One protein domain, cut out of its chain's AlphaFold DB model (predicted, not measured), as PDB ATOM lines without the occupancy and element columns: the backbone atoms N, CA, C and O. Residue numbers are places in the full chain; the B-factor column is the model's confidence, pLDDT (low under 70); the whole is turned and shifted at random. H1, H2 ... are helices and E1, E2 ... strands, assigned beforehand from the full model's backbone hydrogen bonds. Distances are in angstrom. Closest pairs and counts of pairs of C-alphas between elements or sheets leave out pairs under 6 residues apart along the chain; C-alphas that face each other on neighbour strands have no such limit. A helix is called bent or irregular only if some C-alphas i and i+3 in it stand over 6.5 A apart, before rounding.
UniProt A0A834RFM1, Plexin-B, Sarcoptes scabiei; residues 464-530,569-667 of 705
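What this domain is: This is residues 464 to 530 and 569 to 667 of the 705 residues of the protein "Plexin-B" of Sarcoptes scabiei (UniProt A0A834RFM1). Two strongly twisted sheets stand face to face as a sandwich, E1-E2-E3-E4 and E5-E6-E7, with E5 the strand of the second that touches the first. The long helix H3 follows E7 directly and crosses over E3 and E4 of the first sheet; short H1 joins E2 to E3, short H2 joins E5 to E6, and H4 lies away from both sheets. Printed are 166 residues, with seven named strands and four named helices in the order E1 E2 H1 E3 E4 E5 H2 E6 E7 H3 H4; both sheets are antiparallel, and the class is mixed, helices and strands. The whole is compact, with a radius of gyration of the C-alphas of 17.1 A and spans of 47 by 41 by 30 A.

How they stand to each other: Start at the sheet of E1, residues 470 to 478, E2, 481 to 489, E3, 501 to 509, and E4, 519 to 523, in that order. Look for N 476 and O 483, 3.0 A, in the hairpin E1 and E2; N 504 and O 486, 2.8 A, between E2 and E3; and N 505 and O 521, 2.9 A, in the hairpin E3 and E4. Face to face with it is the sheet of E5, 575 to 583, E6, 599 to 608, and E7, 616 to 626, where N 580 and O 602 are 2.9 A apart and, in the hairpin E6 and E7, N 603 and O 623 2.9 A. The sheets form a sandwich, two sheets face to face, their strands at 16 degrees; E1 and E5 touch, closest at C-alphas 474 and 579, 6.0 A. H3, residues 627 to 642, is on the first sheet as two layers, a helix over a sheet, at a height over the sheet of 9.6 A and across E3 at 90 degrees on the local plane; it touches E4, closest at C-alphas 521 and 634, 6.7 A. H2, 586 to 591, only grazes the second sheet. H1, 494 to 499, follows E2 by a tight link, and the closest C-alphas of the two, those of Arg 489 and Leu 499, are at a distance of 7.6 A. H4, 652 to 655, is apart from H3. In H2 and H3 every O i to N i+4 pair is within hydrogen-bond range; H1 has 0 of 2, but 2 of 3 O i to N i+3 pairs, and H4 is too short for an O i to N i+4 pair.

Where its parts are: Find C-alpha 470 at (-42.284, -34.291, -10.064), where E1 begins; it bends by 65 degrees at residue 473. E6 is 28.3 A long, E3 26.2 A, E7 24.9 A and H3 22.4 A. H3 ends at C-alpha 642, (-36.981, -33.034, -36.343). H1 is irregular: C-alphas 495 and 498 are 7.8 A apart.

The domain as a whole: The C-alphas of Gly 618 and Phe 667, the two farthest apart, are 52.2 A apart. Residues 531 to 568 are not printed; C-alphas 530 and 569 are 8.7 A apart across that cut, which lies in the link from E4 to E5. Of the links that are printed whole, none is long. Residues 656 to 667 have no named element, and their C-alphas lie 20 to 30 A from the mean of all C-alphas. The mean pLDDT of the printed part is 87.2; the model's confidence is under 70 in 18 residues, among them 656 to 667.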
ATOM      1  N   ILE A 464     -51.656 -26.806 -14.153       90.81
ATOM      2  CA  ILE A 464     -51.570 -28.209 -13.704       90.81
ATOM      3  C   ILE A 464     -50.568 -28.446 -12.562       90.81
ATOM      4  O   ILE A 464     -50.553 -29.547 -12.001       90.81
ATOM      5  N   ARG A 465     -49.741 -27.448 -12.215       89.81
ATOM      6  CA  ARG A 465     -48.637 -27.534 -11.237       89.81
ATOM      7  C   ARG A 465     -49.078 -28.089  -9.876       89.81
ATOM      8  O   ARG A 465     -48.376 -28.913  -9.302       89.81
ATOM      9  N   ASP A 466     -50.299 -27.770  -9.442       88.38
ATOM     10  CA  ASP A 466     -50.907 -28.264  -8.193       88.38
ATOM     11  C   ASP A 466     -51.061 -29.798  -8.088       88.38
ATOM     12  O   ASP A 466     -51.255 -30.347  -6.995       88.38
ATOM     13  N   TYR A 467     -51.025 -30.498  -9.224       88.75
ATOM     14  CA  TYR A 467     -51.358 -31.920  -9.347       88.75
ATOM     15  C   TYR A 467     -50.298 -32.725 -10.110       88.75
ATOM     16  O   TYR A 467     -50.060 -33.888  -9.779       88.75
ATOM     17  N   PHE A 468     -49.629 -32.128 -11.100       93.50
ATOM     18  CA  PHE A 468     -48.499 -32.752 -11.784       93.50
ATOM     19  C   PHE A 468     -47.197 -32.503 -11.016       93.50
ATOM     20  O   PHE A 468     -46.362 -31.695 -11.411       93.50
ATOM     21  N   LEU A 469     -47.036 -33.197  -9.889       94.69
ATOM     22  CA  LEU A 469     -45.814 -33.128  -9.093       94.69
ATOM     23  C   LEU A 469     -44.732 -34.064  -9.649       94.69
ATOM     24  O   LEU A 469     -45.005 -35.211 -10.015       94.69
ATOM     25  N   VAL A 470     -43.496 -33.566  -9.661       97.44
ATOM     26  CA  VAL A 470     -42.284 -34.291 -10.064       97.44
ATOM     27  C   VAL A 470     -41.407 -34.492  -8.830       97.44
ATOM     28  O   VAL A 470     -41.101 -33.530  -8.125       97.44
ATOM     29  N   HIS A 471     -41.022 -35.737  -8.556       97.94
ATOM     30  CA  HIS A 471     -40.112 -36.110  -7.475       97.94
ATOM     31  C   HIS A 471     -38.694 -36.274  -8.033       97.94
ATOM     32  O   HIS A 471     -38.471 -37.113  -8.902       97.94
ATOM     33  N   TYR A 472     -37.742 -35.477  -7.556       98.44
ATOM     34  CA  TYR A 472     -36.352 -35.504  -8.012       98.44
ATOM     35  C   TYR A 472     -35.528 -36.435  -7.126       98.44
ATOM     36  O   TYR A 472     -35.531 -36.280  -5.907       98.44
ATOM     37  N   VAL A 473     -34.842 -37.395  -7.751       98.06
ATOM     38  CA  VAL A 473     -34.108 -38.470  -7.062       98.06
ATOM     39  C   VAL A 473     -32.599 -38.247  -7.127       98.06
ATOM     40  O   VAL A 473     -31.908 -38.415  -6.130       98.06
ATOM     41  N   TYR A 474     -32.072 -37.855  -8.291       98.25
ATOM     42  CA  TYR A 474     -30.632 -37.678  -8.489       98.25
ATOM     43  C   TYR A 474     -30.330 -36.650  -9.585       98.25
ATOM     44  O   TYR A 474     -31.162 -36.404 -10.458       98.25
ATOM     45  N   GLY A 475     -29.134 -36.061  -9.563       97.88
ATOM     46  CA  GLY A 475     -28.680 -35.093 -10.562       97.88
ATOM     47  C   GLY A 475     -27.167 -35.161 -10.747       97.88
ATOM     48  O   GLY A 475     -26.435 -35.325  -9.774       97.88
ATOM     49  N   PHE A 476     -26.697 -35.091 -11.994       97.62
ATOM     50  CA  PHE A 476     -25.275 -35.249 -12.313       97.62
ATOM     51  C   PHE A 476     -24.864 -34.558 -13.619       97.62
ATOM     52  O   PHE A 476     -25.693 -34.200 -14.456       97.62
ATOM     53  N   TYR A 477     -23.550 -34.415 -13.812       96.06
ATOM     54  CA  TYR A 477     -22.922 -33.918 -15.038       96.06
ATOM     55  C   TYR A 477     -22.157 -35.042 -15.757       96.06
ATOM     56  O   TYR A 477     -21.354 -35.741 -15.135       96.06
ATOM     57  N   ALA A 478     -22.363 -35.195 -17.069       94.44
ATOM     58  CA  ALA A 478     -21.588 -36.091 -17.932       94.44
ATOM     59  C   ALA A 478     -21.614 -35.636 -19.406       94.44
ATOM     60  O   ALA A 478     -22.652 -35.241 -19.928       94.44
ATOM     61  N   ASN A 479     -20.489 -35.772 -20.116       88.81
ATOM     62  CA  ASN A 479     -20.389 -35.577 -21.575       88.81
ATOM     63  C   ASN A 479     -20.882 -34.200 -22.102       88.81
ATOM     64  O   ASN A 479     -21.586 -34.150 -23.104       88.81
ATOM     65  N   ASP A 480     -20.523 -33.092 -21.435       90.31
ATOM     66  CA  ASP A 480     -21.035 -31.723 -21.692       90.31
ATOM     67  C   ASP A 480     -22.566 -31.544 -21.467       90.31
ATOM     68  O   ASP A 480     -23.120 -30.491 -21.780       90.31
ATOM     69  N   TYR A 481     -23.259 -32.504 -20.841       94.69
ATOM     70  CA  TYR A 481     -24.665 -32.385 -20.425       94.69
ATOM     71  C   TYR A 481     -24.827 -32.487 -18.901       94.69
ATOM     72  O   TYR A 481     -24.063 -33.172 -18.218       94.69
ATOM     73  N   VAL A 482     -25.857 -31.828 -18.371       97.06
ATOM     74  CA  VAL A 482     -26.405 -32.086 -17.030       97.06
ATOM     75  C   VAL A 482     -27.696 -32.884 -17.139       97.06
ATOM     76  O   VAL A 482     -28.448 -32.693 -18.093       97.06
ATOM     77  N   TYR A 483     -27.955 -33.754 -16.165       98.38
ATOM     78  CA  TYR A 483     -29.108 -34.653 -16.137       98.38
ATOM     79  C   TYR A 483     -29.791 -34.613 -14.771       98.38
ATOM     80  O   TYR A 483     -29.110 -34.474 -13.751       98.38
ATOM     81  N   PHE A 484     -31.108 -34.831 -14.749       98.50
ATOM     82  CA  PHE A 484     -31.873 -35.062 -13.522       98.50
ATOM     83  C   PHE A 484     -32.726 -36.323 -13.681       98.50
ATOM     84  O   PHE A 484     -33.469 -36.476 -14.654       98.50
ATOM     85  N   ALA A 485     -32.603 -37.247 -12.732       98.44
ATOM     86  CA  ALA A 485     -33.425 -38.444 -12.650       98.44
ATOM     87  C   ALA A 485     -34.639 -38.150 -11.761       98.44
ATOM     88  O   ALA A 485     -34.495 -37.694 -10.622       98.44
ATOM     89  N   GLN A 486     -35.833 -38.374 -12.302       97.69
ATOM     90  CA  GLN A 486     -37.080 -37.870 -11.735       97.69
ATOM     91  C   GLN A 486     -38.225 -38.883 -11.883       97.69
ATOM     92  O   GLN A 486     -38.348 -39.564 -12.898       97.69
ATOM     93  N   VAL A 487     -39.078 -38.986 -10.867       97.69
ATOM     94  CA  VAL A 487     -40.274 -39.836 -10.845       97.69
ATOM     95  C   VAL A 487     -41.504 -38.939 -10.906       97.69
ATOM     96  O   VAL A 487     -41.714 -38.090 -10.040       97.69
ATOM     97  N   GLN A 488     -42.335 -39.121 -11.928       95.75
ATOM     98  CA  GLN A 488     -43.523 -38.294 -12.161       95.75
ATOM     99  C   GLN A 488     -44.681 -39.126 -12.707       95.75
ATOM    100  O   GLN A 488     -44.522 -40.302 -13.040       95.75
ATOM    101  N   ARG A 489     -45.867 -38.524 -12.804       93.75
ATOM    102  CA  ARG A 489     -47.044 -39.191 -13.375       93.75
ATOM    103  C   ARG A 489     -46.805 -39.474 -14.865       93.75
ATOM    104  O   ARG A 489     -46.302 -38.620 -15.591       93.75
ATOM    105  N   LYS A 490     -47.182 -40.663 -15.342       91.88
ATOM    106  CA  LYS A 490     -47.011 -41.097 -16.742       91.88
ATOM    107  C   LYS A 490     -47.851 -40.270 -17.721       91.88
ATOM    108  O   LYS A 490     -47.491 -40.160 -18.889       91.88
ATOM    109  N   SER A 491     -48.928 -39.656 -17.231       90.06
ATOM    110  CA  SER A 491     -49.708 -38.639 -17.931       90.06
ATOM    111  C   SER A 491     -49.908 -37.405 -17.052       90.06
ATOM    112  O   SER A 491     -50.020 -37.509 -15.828       90.06
ATOM    113  N   TYR A 492     -49.989 -36.233 -17.682       88.00
ATOM    114  CA  TYR A 492     -50.399 -34.986 -17.034       88.00
ATOM    115  C   TYR A 492     -51.926 -34.863 -16.917       88.00
ATOM    116  O   TYR A 492     -52.432 -34.158 -16.044       88.00
ATOM    117  N   LEU A 493     -52.673 -35.579 -17.764       88.50
ATOM    118  CA  LEU A 493     -54.132 -35.552 -17.766       88.50
ATOM    119  C   LEU A 493     -54.681 -36.312 -16.554       88.50
ATOM    120  O   LEU A 493     -54.311 -37.458 -16.288       88.50
ATOM    121  N   ARG A 494     -55.597 -35.668 -15.820       85.56
ATOM    122  CA  ARG A 494     -56.192 -36.218 -14.586       85.56
ATOM    123  C   ARG A 494     -57.009 -37.485 -14.852       85.56
ATOM    124  O   ARG A 494     -56.964 -38.425 -14.074       85.56
ATOM    125  N   THR A 495     -57.663 -37.543 -16.011       87.38
ATOM    126  CA  THR A 495     -58.409 -38.706 -16.524       87.38
ATOM    127  C   THR A 495     -57.540 -39.927 -16.841       87.38
ATOM    128  O   THR A 495     -58.082 -40.991 -17.105       87.38
ATOM    129  N   MET A 496     -56.209 -39.799 -16.815       87.56
ATOM    130  CA  MET A 496     -55.256 -40.899 -16.996       87.56
ATOM    131  C   MET A 496     -54.383 -41.113 -15.745       87.56
ATOM    132  O   MET A 496     -53.205 -41.455 -15.845       87.56
ATOM    133  N   GLU A 497     -54.972 -40.931 -14.554       85.06
ATOM    134  CA  GLU A 497     -54.417 -41.382 -13.263       85.06
ATOM    135  C   GLU A 497     -54.020 -42.865 -13.311       85.06
ATOM    136  O   GLU A 497     -52.924 -43.222 -12.893       85.06
ATOM    137  N   GLU A 498     -54.835 -43.695 -13.968       86.56
ATOM    138  CA  GLU A 498     -54.633 -45.137 -14.181       86.56
ATOM    139  C   GLU A 498     -53.451 -45.492 -15.118       86.56
ATOM    140  O   GLU A 498     -53.178 -46.662 -15.375       86.56
ATOM    141  N   LEU A 499     -52.671 -44.514 -15.597       88.00
ATOM    142  CA  LEU A 499     -51.355 -44.779 -16.204       88.00
ATOM    143  C   LEU A 499     -50.202 -44.740 -15.188       88.00
ATOM    144  O   LEU A 499     -49.088 -45.161 -15.510       88.00
ATOM    145  N   GLY A 500     -50.460 -44.285 -13.960       92.00
ATOM    146  CA  GLY A 500     -49.534 -44.359 -12.838       92.00
ATOM    147  C   GLY A 500     -48.314 -43.452 -12.925       92.00
ATOM    148  O   GLY A 500     -48.357 -42.368 -13.504       92.00
ATOM    149  N   TYR A 501     -47.219 -43.903 -12.313       94.75
ATOM    150  CA  TYR A 501     -45.948 -43.183 -12.226       94.75
ATOM    151  C   TYR A 501     -44.862 -43.859 -13.058       94.75
ATOM    152  O   TYR A 501     -44.870 -45.075 -13.256       94.75
ATOM    153  N   VAL A 502     -43.920 -43.050 -13.528       95.44
ATOM    154  CA  VAL A 502     -42.830 -43.449 -14.409       95.44
ATOM    155  C   VAL A 502     -41.547 -42.710 -14.023       95.44
ATOM    156  O   VAL A 502     -41.587 -41.526 -13.681       95.44
ATOM    157  N   THR A 503     -40.412 -43.403 -14.094       97.62
ATOM    158  CA  THR A 503     -39.089 -42.778 -13.976       97.62
ATOM    159  C   THR A 503     -38.676 -42.188 -15.319       97.62
ATOM    160  O   THR A 503     -38.793 -42.828 -16.366       97.62
ATOM    161  N   ARG A 504     -38.167 -40.962 -15.299       97.31
ATOM    162  CA  ARG A 504     -37.650 -40.246 -16.462       97.31
ATOM    163  C   ARG A 504     -36.264 -39.699 -16.152       97.31
ATOM    164  O   ARG A 504     -35.901 -39.497 -14.994       97.31
ATOM    165  N   LEU A 505     -35.496 -39.476 -17.206       98.12
ATOM    166  CA  LEU A 505     -34.216 -38.788 -17.164       98.12
ATOM    167  C   LEU A 505     -34.348 -37.558 -18.057       98.12
ATOM    168  O   LEU A 505     -34.541 -37.697 -19.267       98.12
ATOM    169  N   SER A 506     -34.280 -36.373 -17.462       97.31
ATOM    170  CA  SER A 506     -34.153 -35.116 -18.196       97.31
ATOM    171  C   SER A 506     -32.680 -34.794 -18.443       97.31
ATOM    172  O   SER A 506     -31.812 -35.251 -17.694       97.31
ATOM    173  N   ARG A 507     -32.381 -34.008 -19.484       95.88
ATOM    174  CA  ARG A 507     -31.052 -33.410 -19.694       95.88
ATOM    175  C   ARG A 507     -31.116 -31.983 -20.231       95.88
ATOM    176  O   ARG A 507     -32.067 -31.633 -20.925       95.88
ATOM    177  N   VAL A 508     -30.061 -31.205 -19.978       94.88
ATOM    178  CA  VAL A 508     -29.800 -29.874 -20.563       94.88
ATOM    179  C   VAL A 508     -28.322 -29.762 -20.954       94.88
ATOM    180  O   VAL A 508     -27.446 -30.341 -20.310       94.88
ATOM    181  N   CYS A 509     -28.028 -29.030 -22.025       93.31
ATOM    182  CA  CYS A 509     -26.669 -28.768 -22.496       93.31
ATOM    183  C   CYS A 509     -25.946 -27.696 -21.654       93.31
ATOM    184  O   CYS A 509     -26.484 -26.613 -21.432       93.31
ATOM    185  N   VAL A 510     -24.682 -27.911 -21.257       92.38
ATOM    186  CA  VAL A 510     -23.958 -26.927 -20.416       92.38
ATOM    187  C   VAL A 510     -23.609 -25.608 -21.114       92.38
ATOM    188  O   VAL A 510     -23.260 -24.640 -20.444       92.38
ATOM    189  N   SER A 511     -23.691 -25.525 -22.446       88.81
ATOM    190  CA  SER A 511     -23.536 -24.260 -23.187       88.81
ATOM    191  C   SER A 511     -24.853 -23.520 -23.447       88.81
ATOM    192  O   SER A 511     -24.831 -22.456 -24.060       88.81
ATOM    193  N   ASP A 512     -25.987 -24.061 -23.003       88.69
ATOM    194  CA  ASP A 512     -27.316 -23.487 -23.207       88.69
ATOM    195  C   ASP A 512     -27.823 -22.766 -21.946       88.69
ATOM    196  O   ASP A 512     -28.133 -23.387 -20.929       88.69
ATOM    197  N   ALA A 513     -27.884 -21.437 -22.029       86.88
ATOM    198  CA  ALA A 513     -28.324 -20.563 -20.942       86.88
ATOM    199  C   ALA A 513     -29.848 -20.344 -20.898       86.88
ATOM    200  O   ALA A 513     -30.336 -19.782 -19.927       86.88
ATOM    201  N   GLY A 514     -30.588 -20.742 -21.940       88.25
ATOM    202  CA  GLY A 514     -32.049 -20.609 -22.004       88.25
ATOM    203  C   GLY A 514     -32.798 -21.919 -21.751       88.25
ATOM    204  O   GLY A 514     -34.022 -21.932 -21.778       88.25
ATOM    205  N   PHE A 515     -32.069 -23.022 -21.539       91.56
ATOM    206  CA  PHE A 515     -32.593 -24.385 -21.364       91.56
ATOM    207  C   PHE A 515     -33.445 -24.880 -22.561       91.56
ATOM    208  O   PHE A 515     -34.165 -25.872 -22.459       91.56
ATOM    209  N   HIS A 516     -33.290 -24.267 -23.742       86.00
ATOM    210  CA  HIS A 516     -33.918 -24.664 -25.016       86.00
ATOM    211  C   HIS A 516     -33.580 -26.098 -25.460       86.00
ATOM    212  O   HIS A 516     -34.289 -26.693 -26.267       86.00
ATOM    213  N   THR A 517     -32.482 -26.652 -24.946       90.50
ATOM    214  CA  THR A 517     -32.029 -28.035 -25.151       90.50
ATOM    215  C   THR A 517     -32.648 -29.040 -24.175       90.50
ATOM    216  O   THR A 517     -32.295 -30.221 -24.242       90.50
ATOM    217  N   TYR A 518     -33.559 -28.608 -23.291       93.38
ATOM    218  CA  TYR A 518     -34.259 -29.491 -22.360       93.38
ATOM    219  C   TYR A 518     -35.010 -30.604 -23.095       93.38
ATOM    220  O   TYR A 518     -35.809 -30.366 -24.003       93.38
ATOM    221  N   THR A 519     -34.762 -31.845 -22.688       93.00
ATOM    222  CA  THR A 519     -35.417 -33.024 -23.257       93.00
ATOM    223  C   THR A 519     -35.450 -34.160 -22.240       93.00
ATOM    224  O   THR A 519     -34.565 -34.262 -21.388       93.00
ATOM    225  N   GLU A 520     -36.465 -35.020 -22.327       94.69
ATOM    226  CA  GLU A 520     -36.676 -36.151 -21.423       94.69
ATOM    227  C   GLU A 520     -36.782 -37.479 -22.170       94.69
ATOM    228  O   GLU A 520     -37.460 -37.576 -23.195       94.69
ATOM    229  N   LEU A 521     -36.215 -38.532 -21.580       94.31
ATOM    230  CA  LEU A 521     -36.529 -39.920 -21.917       94.31
ATOM    231  C   LEU A 521     -37.116 -40.663 -20.713       94.31
ATOM    232  O   LEU A 521     -36.925 -40.271 -19.563       94.31
ATOM    233  N   THR A 522     -37.833 -41.750 -20.980       95.62
ATOM    234  CA  THR A 522     -38.288 -42.693 -19.950       95.62
ATOM    235  C   THR A 522     -37.165 -43.681 -19.629       95.62
ATOM    236  O   THR A 522     -36.571 -44.236 -20.550       95.62
ATOM    237  N   LEU A 523     -36.910 -43.944 -18.344       96.56
ATOM    238  CA  LEU A 523     -36.097 -45.084 -17.909       96.56
ATOM    239  C   LEU A 523     -37.025 -46.223 -17.484       96.56
ATOM    240  O   LEU A 523     -37.857 -46.047 -16.593       96.56
ATOM    241  N   GLU A 524     -36.865 -47.392 -18.101       94.75
ATOM    242  CA  GLU A 524     -37.643 -48.594 -17.786       94.75
ATOM    243  C   GLU A 524     -36.717 -49.676 -17.213       94.75
ATOM    244  O   GLU A 524     -35.618 -49.904 -17.720       94.75
ATOM    245  N   CYS A 525     -37.145 -50.319 -16.124       95.12
ATOM    246  CA  CYS A 525     -36.390 -51.349 -15.414       95.12
ATOM    247  C   CYS A 525     -37.308 -52.561 -15.213       95.12
ATOM    248  O   CYS A 525     -38.299 -52.483 -14.484       95.12
ATOM    249  N   TYR A 526     -37.000 -53.666 -15.894       93.00
ATOM    250  CA  TYR A 526     -37.833 -54.870 -15.928       93.00
ATOM    251  C   TYR A 526     -37.071 -56.097 -15.422       93.00
ATOM    252  O   TYR A 526     -35.895 -56.268 -15.739       93.00
ATOM    253  N   SER A 527     -37.761 -56.984 -14.703       88.44
ATOM    254  CA  SER A 527     -37.312 -58.365 -14.489       88.44
ATOM    255  C   SER A 527     -38.209 -59.311 -15.269       88.44
ATOM    256  O   SER A 527     -39.427 -59.292 -15.090       88.44
ATOM    257  N   ASP A 528     -37.610 -60.187 -16.069       83.62
ATOM    258  CA  ASP A 528     -38.276 -61.426 -16.467       83.62
ATOM    259  C   ASP A 528     -38.299 -62.396 -15.267       83.62
ATOM    260  O   ASP A 528     -37.475 -62.286 -14.352       83.62
ATOM    261  N   HIS A 529     -39.245 -63.332 -15.256       63.28
ATOM    262  CA  HIS A 529     -39.371 -64.412 -14.274       63.28
ATOM    263  C   HIS A 529     -39.410 -65.779 -14.962       63.28
ATOM    264  O   HIS A 529     -40.223 -66.642 -14.612       63.28
ATOM    265  N   HIS A 530     -38.479 -66.006 -15.893       55.78
ATOM    266  CA  HIS A 530     -38.122 -67.341 -16.366       55.78
ATOM    267  C   HIS A 530     -37.878 -68.280 -15.169       55.78
ATOM    268  O   HIS A 530     -36.816 -68.280 -14.539       55.78
ATOM    269  N   ARG A 569     -44.664 -63.297 -16.178       66.12
ATOM    270  CA  ARG A 569     -44.946 -62.033 -15.492       66.12
ATOM    271  C   ARG A 569     -43.694 -61.165 -15.490       66.12
ATOM    272  O   ARG A 569     -42.997 -61.091 -14.478       66.12
ATOM    273  N   ILE A 570     -43.465 -60.485 -16.610       81.25
ATOM    274  CA  ILE A 570     -42.541 -59.353 -16.702       81.25
ATOM    275  C   ILE A 570     -42.921 -58.354 -15.603       81.25
ATOM    276  O   ILE A 570     -44.051 -57.864 -15.538       81.25
ATOM    277  N   GLU A 571     -41.984 -58.091 -14.702       87.44
ATOM    278  CA  GLU A 571     -42.188 -57.261 -13.524       87.44
ATOM    279  C   GLU A 571     -41.581 -55.876 -13.742       87.44
ATOM    280  O   GLU A 571     -40.401 -55.756 -14.062       87.44
ATOM    281  N   ASN A 572     -42.400 -54.835 -13.578       91.12
ATOM    282  CA  ASN A 572     -42.021 -53.445 -13.810       91.12
ATOM    283  C   ASN A 572     -41.581 -52.764 -12.506       91.12
ATOM    284  O   ASN A 572     -42.379 -52.621 -11.575       91.12
ATOM    285  N   PHE A 573     -40.336 -52.300 -12.464       95.06
ATOM    286  CA  PHE A 573     -39.785 -51.489 -11.384       95.06
ATOM    287  C   PHE A 573     -39.777 -50.026 -11.841       95.06
ATOM    288  O   PHE A 573     -38.764 -49.476 -12.263       95.06
ATOM    289  N   ASN A 574     -40.957 -49.409 -11.818       93.94
ATOM    290  CA  ASN A 574     -41.227 -48.099 -12.410       93.94
ATOM    291  C   ASN A 574     -40.781 -46.901 -11.551       93.94
ATOM    292  O   ASN A 574     -40.712 -45.783 -12.071       93.94
ATOM    293  N   LEU A 575     -40.499 -47.112 -10.259       96.56
ATOM    294  CA  LEU A 575     -40.169 -46.064  -9.289       96.56
ATOM    295  C   LEU A 575     -38.685 -46.126  -8.896       96.56
ATOM    296  O   LEU A 575     -38.320 -46.895  -8.005       96.56
ATOM    297  N   MET A 576     -37.825 -45.310  -9.511       97.56
ATOM    298  CA  MET A 576     -36.463 -45.094  -9.007       97.56
ATOM    299  C   MET A 576     -36.507 -44.548  -7.569       97.56
ATOM    300  O   MET A 576     -37.414 -43.797  -7.211       97.56
ATOM    301  N   GLN A 577     -35.565 -44.971  -6.730       96.81
ATOM    302  CA  GLN A 577     -35.452 -44.599  -5.313       96.81
ATOM    303  C   GLN A 577     -34.110 -43.941  -4.986       96.81
ATOM    304  O   GLN A 577     -34.055 -43.092  -4.108       96.81
ATOM    305  N   ASP A 578     -33.052 -44.338  -5.692       97.56
ATOM    306  CA  ASP A 578     -31.696 -43.799  -5.579       97.56
ATOM    307  C   ASP A 578     -30.946 -44.069  -6.895       97.56
ATOM    308  O   ASP A 578     -31.297 -45.008  -7.625       97.56
ATOM    309  N   ALA A 579     -29.928 -43.270  -7.216       97.56
ATOM    310  CA  ALA A 579     -29.061 -43.492  -8.367       97.56
ATOM    311  C   ALA A 579     -27.665 -42.878  -8.197       97.56
ATOM    312  O   ALA A 579     -27.478 -41.872  -7.522       97.56
ATOM    313  N   ILE A 580     -26.677 -43.465  -8.875       97.19
ATOM    314  CA  ILE A 580     -25.288 -43.004  -8.866       97.19
ATOM    315  C   ILE A 580     -24.640 -43.143 -10.246       97.19
ATOM    316  O   ILE A 580     -24.829 -44.138 -10.952       97.19
ATOM    317  N   ILE A 581     -23.844 -42.143 -10.631       96.19
ATOM    318  CA  ILE A 581     -23.004 -42.181 -11.833       96.19
ATOM    319  C   ILE A 581     -21.618 -42.750 -11.492       96.19
ATOM    320  O   ILE A 581     -20.922 -42.233 -10.619       96.19
ATOM    321  N   VAL A 582     -21.188 -43.811 -12.180       95.00
ATOM    322  CA  VAL A 582     -19.865 -44.431 -11.963       95.00
ATOM    323  C   VAL A 582     -19.168 -44.764 -13.281       95.00
ATOM    324  O   VAL A 582     -19.790 -44.836 -14.339       95.00
ATOM    325  N   LYS A 583     -17.849 -44.990 -13.227       94.94
ATOM    326  CA  LYS A 583     -17.104 -45.604 -14.335       94.94
ATOM    327  C   LYS A 583     -17.273 -47.120 -14.284       94.94
ATOM    328  O   LYS A 583     -17.146 -47.711 -13.213       94.94
ATOM    329  N   ALA A 584     -17.511 -47.747 -15.430       93.12
ATOM    330  CA  ALA A 584     -17.575 -49.197 -15.536       93.12
ATOM    331  C   ALA A 584     -16.214 -49.838 -15.199       93.12
ATOM    332  O   ALA A 584     -15.170 -49.415 -15.701       93.12
ATOM    333  N   GLY A 585     -16.237 -50.879 -14.360       90.56
ATOM    334  CA  GLY A 585     -15.097 -51.780 -14.169       90.56
ATOM    335  C   GLY A 585     -14.878 -52.685 -15.386       90.56
ATOM    336  O   GLY A 585     -15.728 -52.743 -16.277       90.56
ATOM    337  N   THR A 586     -13.758 -53.411 -15.420       90.12
ATOM    338  CA  THR A 586     -13.370 -54.318 -16.520       90.12
ATOM    339  C   THR A 586     -14.487 -55.275 -16.923       90.12
ATOM    340  O   THR A 586     -14.880 -55.321 -18.083       90.12
ATOM    341  N   ASP A 587     -15.058 -55.963 -15.944       89.50
ATOM    342  CA  ASP A 587     -15.974 -57.085 -16.142       89.50
ATOM    343  C   ASP A 587     -17.332 -56.597 -16.681       89.50
ATOM    344  O   ASP A 587     -17.941 -57.212 -17.556       89.50
ATOM    345  N   LEU A 588     -17.777 -55.424 -16.211       88.62
ATOM    346  CA  LEU A 588     -18.971 -54.737 -16.711       88.62
ATOM    347  C   LEU A 588     -18.737 -54.152 -18.112       88.62
ATOM    348  O   LEU A 588     -19.634 -54.190 -18.951       88.62
ATOM    349  N   THR A 589     -17.529 -53.641 -18.370       90.94
ATOM    350  CA  THR A 589     -17.109 -53.113 -19.676       90.94
ATOM    351  C   THR A 589     -17.094 -54.222 -20.730       90.94
ATOM    352  O   THR A 589     -17.620 -54.024 -21.819       90.94
ATOM    353  N   GLU A 590     -16.567 -55.407 -20.404       90.06
ATOM    354  CA  GLU A 590     -16.572 -56.573 -21.296       90.06
ATOM    355  C   GLU A 590     -17.995 -57.113 -21.517       90.06
ATOM    356  O   GLU A 590     -18.424 -57.268 -22.661       90.06
ATOM    357  N   SER A 591     -18.760 -57.316 -20.437       89.69
ATOM    358  CA  SER A 591     -20.133 -57.843 -20.488       89.69
ATOM    359  C   SER A 591     -21.083 -56.964 -21.316       89.69
ATOM    360  O   SER A 591     -21.824 -57.467 -22.162       89.69
ATOM    361  N   LEU A 592     -21.014 -55.638 -21.139       88.25
ATOM    362  CA  LEU A 592     -21.831 -54.664 -21.876       88.25
ATOM    363  C   LEU A 592     -21.163 -54.139 -23.165       88.25
ATOM    364  O   LEU A 592     -21.735 -53.282 -23.835       88.25
ATOM    365  N   ARG A 593     -19.976 -54.650 -23.532       92.06
ATOM    366  CA  ARG A 593     -19.182 -54.247 -24.715       92.06
ATOM    367  C   ARG A 593     -18.931 -52.735 -24.818       92.06
ATOM    368  O   ARG A 593     -19.019 -52.151 -25.899       92.06
ATOM    369  N   LEU A 594     -18.636 -52.107 -23.685       90.56
ATOM    370  CA  LEU A 594     -18.349 -50.677 -23.572       90.56
ATOM    371  C   LEU A 594     -16.860 -50.385 -23.826       90.56
ATOM    372  O   LEU A 594     -16.025 -51.288 -23.866       90.56
ATOM    373  N   GLU A 595     -16.505 -49.106 -23.953       89.19
ATOM    374  CA  GLU A 595     -15.102 -48.676 -23.956       89.19
ATOM    375  C   GLU A 595     -14.566 -48.538 -22.519       89.19
ATOM    376  O   GLU A 595     -15.317 -48.230 -21.587       89.19
ATOM    377  N   SER A 596     -13.261 -48.739 -22.320       87.25
ATOM    378  CA  SER A 596     -12.642 -48.673 -20.988       87.25
ATOM    379  C   SER A 596     -12.837 -47.301 -20.330       87.25
ATOM    380  O   SER A 596     -12.505 -46.267 -20.908       87.25
ATOM    381  N   GLY A 597     -13.379 -47.289 -19.109       85.94
ATOM    382  CA  GLY A 597     -13.694 -46.062 -18.373       85.94
ATOM    383  C   GLY A 597     -15.017 -45.389 -18.763       85.94
ATOM    384  O   GLY A 597     -15.278 -44.289 -18.270       85.94
ATOM    385  N   SER A 598     -15.851 -46.035 -19.590       92.62
ATOM    386  CA  SER A 598     -17.215 -45.584 -19.912       92.62
ATOM    387  C   SER A 598     -18.043 -45.310 -18.657       92.62
ATOM    388  O   SER A 598     -17.964 -46.049 -17.674       92.62
ATOM    389  N   LEU A 599     -18.876 -44.268 -18.703       95.38
ATOM    390  CA  LEU A 599     -19.805 -43.947 -17.621       95.38
ATOM    391  C   LEU A 599     -21.086 -44.787 -17.719       95.38
ATOM    392  O   LEU A 599     -21.671 -44.932 -18.797       95.38
ATOM    393  N   VAL A 600     -21.535 -45.293 -16.573       96.25
ATOM    394  CA  VAL A 600     -22.799 -46.012 -16.394       96.25
ATOM    395  C   VAL A 600     -23.586 -45.383 -15.243       96.25
ATOM    396  O   VAL A 600     -23.035 -45.113 -14.175       96.25
ATOM    397  N   LEU A 601     -24.876 -45.142 -15.470       97.81
ATOM    398  CA  LEU A 601     -25.831 -44.773 -14.430       97.81
ATOM    399  C   LEU A 601     -26.355 -46.063 -13.795       97.81
ATOM    400  O   LEU A 601     -26.923 -46.904 -14.490       97.81
ATOM    401  N   ILE A 602     -26.167 -46.223 -12.489       97.75
ATOM    402  CA  ILE A 602     -26.755 -47.317 -11.712       97.75
ATOM    403  C   ILE A 602     -27.933 -46.734 -10.939       97.75
ATOM    404  O   ILE A 602     -27.761 -45.744 -10.237       97.75
ATOM    405  N   GLY A 603     -29.118 -47.329 -11.070       97.75
ATOM    406  CA  GLY A 603     -30.319 -46.911 -10.350       97.75
ATOM    407  C   GLY A 603     -30.941 -48.060  -9.565       97.75
ATOM    408  O   GLY A 603     -31.039 -49.182 -10.068       97.75
ATOM    409  N   VAL A 604     -31.388 -47.769  -8.346       97.94
ATOM    410  CA  VAL A 604     -32.227 -48.658  -7.537       97.94
ATOM    411  C   VAL A 604     -33.683 -48.306  -7.812       97.94
ATOM    412  O   VAL A 604     -34.082 -47.152  -7.664       97.94
ATOM    413  N   PHE A 605     -34.488 -49.292  -8.196       97.25
ATOM    414  CA  PHE A 605     -35.902 -49.120  -8.521       97.25
ATOM    415  C   PHE A 605     -36.776 -50.011  -7.641       97.25
ATOM    416  O   PHE A 605     -36.350 -51.080  -7.208       97.25
ATOM    417  N   THR A 606     -38.020 -49.598  -7.421       95.62
ATOM    418  CA  THR A 606     -39.084 -50.389  -6.791       95.62
ATOM    419  C   THR A 606     -40.281 -50.517  -7.724       95.62
ATOM    420  O   THR A 606     -40.489 -49.686  -8.611       95.62
ATOM    421  N   ASN A 607     -41.083 -51.559  -7.518       91.75
ATOM    422  CA  ASN A 607     -42.423 -51.629  -8.090       91.75
ATOM    423  C   ASN A 607     -43.375 -50.700  -7.307       91.75
ATOM    424  O   ASN A 607     -43.210 -50.539  -6.096       91.75
ATOM    425  N   SER A 608     -44.405 -50.130  -7.936       88.69
ATOM    426  CA  SER A 608     -45.495 -49.464  -7.197       88.69
ATOM    427  C   SER A 608     -46.206 -50.441  -6.239       88.69
ATOM    428  O   SER A 608     -46.521 -51.570  -6.611       88.69
ATOM    429  N   ARG A 609     -46.478 -50.019  -4.992       77.06
ATOM    430  CA  ARG A 609     -47.111 -50.855  -3.943       77.06
ATOM    431  C   ARG A 609     -48.562 -51.217  -4.242       77.06
ATOM    432  O   ARG A 609     -49.014 -52.309  -3.916       77.06
ATOM    433  N   GLN A 610     -49.277 -50.248  -4.783       73.44
ATOM    434  CA  GLN A 610     -50.592 -50.376  -5.389       73.44
ATOM    435  C   GLN A 610     -50.444 -49.807  -6.791       73.44
ATOM    436  O   GLN A 610     -49.704 -48.826  -6.964       73.44
ATOM    437  N   ASP A 611     -51.133 -50.398  -7.761       67.38
ATOM    438  CA  ASP A 611     -51.106 -49.900  -9.128       67.38
ATOM    439  C   ASP A 611     -51.413 -48.398  -9.154       67.38
ATOM    440  O   ASP A 611     -52.176 -47.860  -8.349       67.38
ATOM    441  N   HIS A 612     -50.711 -47.703 -10.041       78.12
ATOM    442  CA  HIS A 612     -50.814 -46.260 -10.250       78.12
ATOM    443  C   HIS A 612     -50.313 -45.341  -9.116       78.12
ATOM    444  O   HIS A 612     -50.294 -44.126  -9.295       78.12
ATOM    445  N   THR A 613     -49.824 -45.869  -7.987       84.12
ATOM    446  CA  THR A 613     -49.277 -45.043  -6.888       84.12
ATOM    447  C   THR A 613     -47.766 -44.790  -6.995       84.12
ATOM    448  O   THR A 613     -47.019 -45.610  -7.528       84.12
ATOM    449  N   ASN A 614     -47.289 -43.687  -6.408       85.19
ATOM    450  CA  ASN A 614     -45.861 -43.401  -6.195       85.19
ATOM    451  C   ASN A 614     -45.289 -44.045  -4.916       85.19
ATOM    452  O   ASN A 614     -44.163 -43.749  -4.524       85.19
ATOM    453  N   LYS A 615     -46.064 -44.890  -4.223       90.56
ATOM    454  CA  LYS A 615     -45.643 -45.516  -2.966       90.56
ATOM    455  C   LYS A 615     -44.780 -46.743  -3.281       90.56
ATOM    456  O   LYS A 615     -45.295 -47.647  -3.944       90.56
ATOM    457  N   PRO A 616     -43.532 -46.840  -2.787       90.69
ATOM    458  CA  PRO A 616     -42.666 -47.975  -3.086       90.69
ATOM    459  C   PRO A 616     -43.227 -49.280  -2.521       90.69
ATOM    460  O   PRO A 616     -43.721 -49.338  -1.384       90.69
ATOM    461  N   GLY A 617     -43.188 -50.319  -3.346       88.88
ATOM    462  CA  GLY A 617     -43.652 -51.667  -3.056       88.88
ATOM    463  C   GLY A 617     -42.723 -52.452  -2.136       88.88
ATOM    464  O   GLY A 617     -41.852 -51.908  -1.461       88.88
ATOM    465  N   GLY A 618     -42.952 -53.763  -2.076       88.38
ATOM    466  CA  GLY A 618     -42.131 -54.687  -1.289       88.38
ATOM    467  C   GLY A 618     -40.935 -55.263  -2.049       88.38
ATOM    468  O   GLY A 618     -40.230 -56.098  -1.489       88.38
ATOM    469  N   ARG A 619     -40.739 -54.892  -3.323       91.62
ATOM    470  CA  ARG A 619     -39.741 -55.495  -4.211       91.62
ATOM    471  C   ARG A 619     -38.936 -54.420  -4.934       91.62
ATOM    472  O   ARG A 619     -39.491 -53.423  -5.397       91.62
ATOM    473  N   SER A 620     -37.636 -54.674  -5.054       94.75
ATOM    474  CA  SER A 620     -36.670 -53.762  -5.664       94.75
ATOM    475  C   SER A 620     -35.800 -54.475  -6.695       94.75
ATOM    476  O   SER A 620     -35.560 -55.678  -6.578       94.75
ATOM    477  N   ALA A 621     -35.286 -53.713  -7.654       95.75
ATOM    478  CA  ALA A 621     -34.293 -54.133  -8.634       95.75
ATOM    479  C   ALA A 621     -33.167 -53.092  -8.726       95.75
ATOM    480  O   ALA A 621     -33.349 -51.932  -8.352       95.75
ATOM    481  N   VAL A 622     -32.009 -53.501  -9.245       96.94
ATOM    482  CA  VAL A 622     -30.909 -52.594  -9.599       96.94
ATOM    483  C   VAL A 622     -30.712 -52.682 -11.106       96.94
ATOM    484  O   VAL A 622     -30.408 -53.757 -11.620       96.94
ATOM    485  N   CYS A 623     -30.892 -51.564 -11.805       96.31
ATOM    486  CA  CYS A 623     -30.708 -51.465 -13.252       96.31
ATOM    487  C   CYS A 623     -29.494 -50.586 -13.584       96.31
ATOM    488  O   CYS A 623     -29.193 -49.622 -12.875       96.31
ATOM    489  N   VAL A 624     -28.787 -50.935 -14.661       96.00
ATOM    490  CA  VAL A 624     -27.535 -50.291 -15.086       96.00
ATOM    491  C   VAL A 624     -27.677 -49.815 -16.528       96.00
ATOM    492  O   VAL A 624     -27.929 -50.618 -17.423       96.00
ATOM    493  N   PHE A 625     -27.497 -48.515 -16.754       96.12
ATOM    494  CA  PHE A 625     -27.705 -47.860 -18.044       96.12
ATOM    495  C   PHE A 625     -26.399 -47.203 -18.523       96.12
ATOM    496  O   PHE A 625     -25.920 -46.258 -17.886       96.12
ATOM    497  N   PRO A 626     -25.794 -47.653 -19.635       95.75
ATOM    498  CA  PRO A 626     -24.641 -46.975 -20.219       95.75
ATOM    499  C   PRO A 626     -25.007 -45.568 -20.698       95.75
ATOM    500  O   PRO A 626     -25.947 -45.404 -21.478       95.75
ATOM    501  N   ILE A 627     -24.233 -44.549 -20.307       95.12
ATOM    502  CA  ILE A 627     -24.507 -43.164 -20.734       95.12
ATOM    503  C   ILE A 627     -24.432 -43.029 -22.261       95.12
ATOM    504  O   ILE A 627     -25.223 -42.304 -22.849       95.12
ATOM    505  N   ALA A 628     -23.557 -43.789 -22.928       92.19
ATOM    506  CA  ALA A 628     -23.492 -43.823 -24.390       92.19
ATOM    507  C   ALA A 628     -24.809 -44.294 -25.050       92.19
ATOM    508  O   ALA A 628     -25.164 -43.798 -26.116       92.19
ATOM    509  N   GLN A 629     -25.549 -45.207 -24.409       93.31
ATOM    510  CA  GLN A 629     -26.843 -45.689 -24.900       93.31
ATOM    511  C   GLN A 629     -27.965 -44.684 -24.598       93.31
ATOM    512  O   GLN A 629     -28.774 -44.401 -25.475       93.31
ATOM    513  N   ILE A 630     -27.967 -44.090 -23.398       95.31
ATOM    514  CA  ILE A 630     -28.852 -42.968 -23.029       95.31
ATOM    515  C   ILE A 630     -28.726 -41.819 -24.044       95.31
ATOM    516  O   ILE A 630     -29.727 -41.336 -24.573       95.31
ATOM    517  N   GLU A 631     -27.496 -41.430 -24.378       92.81
ATOM    518  CA  GLU A 631     -27.202 -40.368 -25.343       92.81
ATOM    519  C   GLU A 631     -27.625 -40.715 -26.775       92.81
ATOM    520  O   GLU A 631     -28.111 -39.842 -27.504       92.81
ATOM    521  N   GLN A 632     -27.500 -41.986 -27.171       92.00
ATOM    522  CA  GLN A 632     -28.028 -42.475 -28.441       92.00
ATOM    523  C   GLN A 632     -29.561 -42.373 -28.473       92.00
ATOM    524  O   GLN A 632     -30.100 -41.825 -29.432       92.00
ATOM    525  N   SER A 633     -30.266 -42.814 -27.425       93.12
ATOM    526  CA  SER A 633     -31.733 -42.743 -27.351       93.12
ATOM    527  C   SER A 633     -32.265 -41.305 -27.328       93.12
ATOM    528  O   SER A 633     -33.244 -41.011 -28.011       93.12
ATOM    529  N   PHE A 634     -31.608 -40.375 -26.624       92.12
ATOM    530  CA  PHE A 634     -31.926 -38.945 -26.741       92.12
ATOM    531  C   PHE A 634     -31.732 -38.440 -28.178       92.12
ATOM    532  O   PHE A 634     -32.600 -37.755 -28.719       92.12
ATOM    533  N   THR A 635     -30.604 -38.779 -28.808       89.44
ATOM    534  CA  THR A 635     -30.270 -38.354 -30.177       89.44
ATOM    535  C   THR A 635     -31.279 -38.890 -31.201       89.44
ATOM    536  O   THR A 635     -31.723 -38.146 -32.075       89.44
ATOM    537  N   GLU A 636     -31.698 -40.147 -31.064       89.69
ATOM    538  CA  GLU A 636     -32.718 -40.786 -31.898       89.69
ATOM    539  C   GLU A 636     -34.094 -40.126 -31.728       89.69
ATOM    540  O   GLU A 636     -34.692 -39.710 -32.719       89.69
ATOM    541  N   ASN A 637     -34.557 -39.914 -30.490       87.06
ATOM    542  CA  ASN A 637     -35.826 -39.229 -30.210       87.06
ATOM    543  C   ASN A 637     -35.856 -37.796 -30.777       87.06
ATOM    544  O   ASN A 637     -36.853 -37.377 -31.370       87.06
ATOM    545  N   ILE A 638     -34.746 -37.057 -30.656       85.38
ATOM    546  CA  ILE A 638     -34.587 -35.726 -31.258       85.38
ATOM    547  C   ILE A 638     -34.681 -35.817 -32.788       85.38
ATOM    548  O   ILE A 638     -35.430 -35.051 -33.398       85.38
ATOM    549  N   HIS A 639     -33.986 -36.763 -33.426       84.44
ATOM    550  CA  HIS A 639     -34.056 -36.943 -34.879       84.44
ATOM    551  C   HIS A 639     -35.453 -37.342 -35.370       84.44
ATOM    552  O   HIS A 639     -35.899 -36.809 -36.385       84.44
ATOM    553  N   LEU A 640     -36.172 -38.211 -34.654       84.69
ATOM    554  CA  LEU A 640     -37.551 -38.587 -34.987       84.69
ATOM    555  C   LEU A 640     -38.501 -37.380 -34.926       84.69
ATOM    556  O   LEU A 640     -39.368 -37.249 -35.790       84.69
ATOM    557  N   CYS A 641     -38.306 -36.471 -33.967       82.44
ATOM    558  CA  CYS A 641     -39.045 -35.210 -33.894       82.44
ATOM    559  C   CYS A 641     -38.687 -34.278 -35.067       82.44
ATOM    560  O   CYS A 641     -39.558 -33.924 -35.857       82.44
ATOM    561  N   TYR A 642     -37.407 -33.940 -35.263       80.06
ATOM    562  CA  TYR A 642     -36.981 -33.034 -36.343       80.06
ATOM    563  C   TYR A 642     -37.240 -33.571 -37.763       80.06
ATOM    564  O   TYR A 642     -37.309 -32.783 -38.699       80.06
ATOM    565  N   ASN A 643     -37.398 -34.885 -37.945       82.00
ATOM    566  CA  ASN A 643     -37.777 -35.507 -39.217       82.00
ATOM    567  C   ASN A 643     -39.307 -35.685 -39.376       82.00
ATOM    568  O   ASN A 643     -39.751 -36.403 -40.270       82.00
ATOM    569  N   GLY A 644     -40.126 -35.107 -38.486       74.50
ATOM    570  CA  GLY A 644     -41.591 -35.228 -38.516       74.50
ATOM    571  C   GLY A 644     -42.114 -36.662 -38.355       74.50
ATOM    572  O   GLY A 644     -43.252 -36.951 -38.712       74.50
ATOM    573  N   SER A 645     -41.282 -37.581 -37.857       77.06
ATOM    574  CA  SER A 645     -41.615 -39.002 -37.677       77.06
ATOM    575  C   SER A 645     -42.422 -39.253 -36.395       77.06
ATOM    576  O   SER A 645     -43.093 -40.276 -36.280       77.06
ATOM    577  N   VAL A 646     -42.414 -38.292 -35.465       73.69
ATOM    578  CA  VAL A 646     -43.416 -38.133 -34.402       73.69
ATOM    579  C   VAL A 646     -44.007 -36.723 -34.455       73.69
ATOM    580  O   VAL A 646     -43.290 -35.744 -34.649       73.69
ATOM    581  N   PHE A 647     -45.328 -36.620 -34.292       62.50
ATOM    582  CA  PHE A 647     -46.064 -35.354 -34.436       62.50
ATOM    583  C   PHE A 647     -45.973 -34.452 -33.195       62.50
ATOM    584  O   PHE A 647     -45.902 -33.229 -33.319       62.50
ATOM    585  N   SER A 648     -45.958 -35.053 -32.001       69.88
ATOM    586  CA  SER A 648     -45.840 -34.345 -30.724       69.88
ATOM    587  C   SER A 648     -44.414 -34.415 -30.185       69.88
ATOM    588  O   SER A 648     -43.760 -35.455 -30.260       69.88
ATOM    589  N   ARG A 649     -43.976 -33.316 -29.562       72.00
ATOM    590  CA  ARG A 649     -42.728 -33.230 -28.786       72.00
ATOM    591  C   ARG A 649     -42.797 -34.013 -27.469       72.00
ATOM    592  O   ARG A 649     -41.764 -34.215 -26.835       72.00
ATOM    593  N   ASN A 650     -44.002 -34.441 -27.068       71.94
ATOM    594  CA  ASN A 650     -44.340 -34.829 -25.698       71.94
ATOM    595  C   ASN A 650     -44.106 -33.645 -24.724       71.94
ATOM    596  O   ASN A 650     -43.817 -32.529 -25.158       71.94
ATOM    597  N   MET A 651     -44.223 -33.870 -23.414       84.44
ATOM    598  CA  MET A 651     -43.975 -32.847 -22.380       84.44
ATOM    599  C   MET A 651     -44.953 -31.650 -22.401       84.44
ATOM    600  O   MET A 651     -44.574 -30.528 -22.058       84.44
ATOM    601  N   ASP A 652     -46.234 -31.875 -22.727       84.19
ATOM    602  CA  ASP A 652     -47.285 -30.837 -22.706       84.19
ATOM    603  C   ASP A 652     -47.392 -30.099 -21.356       84.19
ATOM    604  O   ASP A 652     -47.882 -28.976 -21.289       84.19
ATOM    605  N   TYR A 653     -46.920 -30.715 -20.269       88.19
ATOM    606  CA  TYR A 653     -46.905 -30.126 -18.931       88.19
ATOM    607  C   TYR A 653     -45.866 -29.010 -18.731       88.19
ATOM    608  O   TYR A 653     -45.930 -28.333 -17.710       88.19
ATOM    609  N   ILE A 654     -44.946 -28.793 -19.677       86.56
ATOM    610  CA  ILE A 654     -44.007 -27.657 -19.675       86.56
ATOM    611  C   ILE A 654     -44.511 -26.555 -20.616       86.56
ATOM    612  O   ILE A 654     -44.732 -25.425 -20.192       86.56
ATOM    613  N   ALA A 655     -44.723 -26.885 -21.894       70.69
ATOM    614  CA  ALA A 655     -44.970 -25.899 -22.956       70.69
ATOM    615  C   ALA A 655     -46.421 -25.866 -23.484       70.69
ATOM    616  O   ALA A 655     -46.712 -25.139 -24.436       70.69
ATOM    617  N   GLY A 656     -47.328 -26.665 -22.916       65.62
ATOM    618  CA  GLY A 656     -48.631 -26.952 -23.517       65.62
ATOM    619  C   GLY A 656     -48.522 -27.835 -24.767       65.62
ATOM    620  O   GLY A 656     -47.434 -28.228 -25.194       65.62
ATOM    621  N   SER A 657     -49.665 -28.141 -25.384       56.28
ATOM    622  CA  SER A 657     -49.738 -28.957 -26.605       56.28
ATOM    623  C   SER A 657     -49.308 -28.171 -27.851       56.28
ATOM    624  O   SER A 657     -50.114 -27.806 -28.710       56.28
ATOM    625  N   VAL A 658     -48.002 -27.908 -27.962       57.66
ATOM    626  CA  VAL A 658     -47.360 -27.389 -29.178       57.66
ATOM    627  C   VAL A 658     -47.349 -28.507 -30.227       57.66
ATOM    628  O   VAL A 658     -46.377 -29.251 -30.364       57.66
ATOM    629  N   ASN A 659     -48.462 -28.627 -30.957       51.12
ATOM    630  CA  ASN A 659     -48.843 -29.753 -31.830       51.12
ATOM    631  C   ASN A 659     -47.945 -30.022 -33.061       51.12
ATOM    632  O   ASN A 659     -48.345 -30.761 -33.961       51.12
ATOM    633  N   GLN A 660     -46.750 -29.434 -33.122       58.06
ATOM    634  CA  GLN A 660     -45.732 -29.733 -34.125       58.06
ATOM    635  C   GLN A 660     -44.331 -29.785 -33.496       58.06
ATOM    636  O   GLN A 660     -43.791 -28.782 -33.005       58.06
ATOM    637  N   CYS A 661     -43.675 -30.939 -33.621       62.00
ATOM    638  CA  CYS A 661     -42.242 -30.952 -33.914       62.00
ATOM    639  C   CYS A 661     -41.971 -30.089 -35.169       62.00
ATOM    640  O   CYS A 661     -42.779 -30.127 -36.099       62.00
ATOM    641  N   PRO A 662     -40.907 -29.266 -35.201       59.66
ATOM    642  CA  PRO A 662     -40.692 -28.313 -36.291       59.66
ATOM    643  C   PRO A 662     -40.510 -29.040 -37.629       59.66
ATOM    644  O   PRO A 662     -39.727 -29.986 -37.711       59.66
ATOM    645  N   GLU A 663     -41.205 -28.589 -38.678       51.81
ATOM    646  CA  GLU A 663     -41.100 -29.217 -39.998       51.81
ATOM    647  C   GLU A 663     -39.656 -29.143 -40.542       51.81
ATOM    648  O   GLU A 663     -39.045 -28.064 -40.510       51.81
ATOM    649  N   PRO A 664     -39.103 -30.243 -41.097       44.34
ATOM    650  CA  PRO A 664     -37.783 -30.261 -41.726       44.34
ATOM    651  C   PRO A 664     -37.772 -29.479 -43.053       44.34
ATOM    652  O   PRO A 664     -37.740 -30.053 -44.141       44.34
ATOM    653  N   GLY A 665     -37.786 -28.147 -42.968       41.09
ATOM    654  CA  GLY A 665     -37.828 -27.269 -44.140       41.09
ATOM    655  C   GLY A 665     -37.348 -25.832 -43.918       41.09
ATOM    656  O   GLY A 665     -36.702 -25.281 -44.808       41.09
ATOM    657  N   LEU A 666     -37.591 -25.220 -42.751       33.41
ATOM    658  CA  LEU A 666     -37.364 -23.777 -42.557       33.41
ATOM    659  C   LEU A 666     -35.970 -23.390 -42.019       33.41
ATOM    660  O   LEU A 666     -35.830 -22.498 -41.182       33.41
ATOM    661  N   PHE A 667     -34.913 -24.024 -42.531       36.22
ATOM    662  CA  PHE A 667     -33.551 -23.519 -42.337       36.22
ATOM    663  C   PHE A 667     -33.319 -22.264 -43.187       36.22
ATOM    664  O   PHE A 667     -33.454 -22.309 -44.411       36.22
TER     665      PHE A 667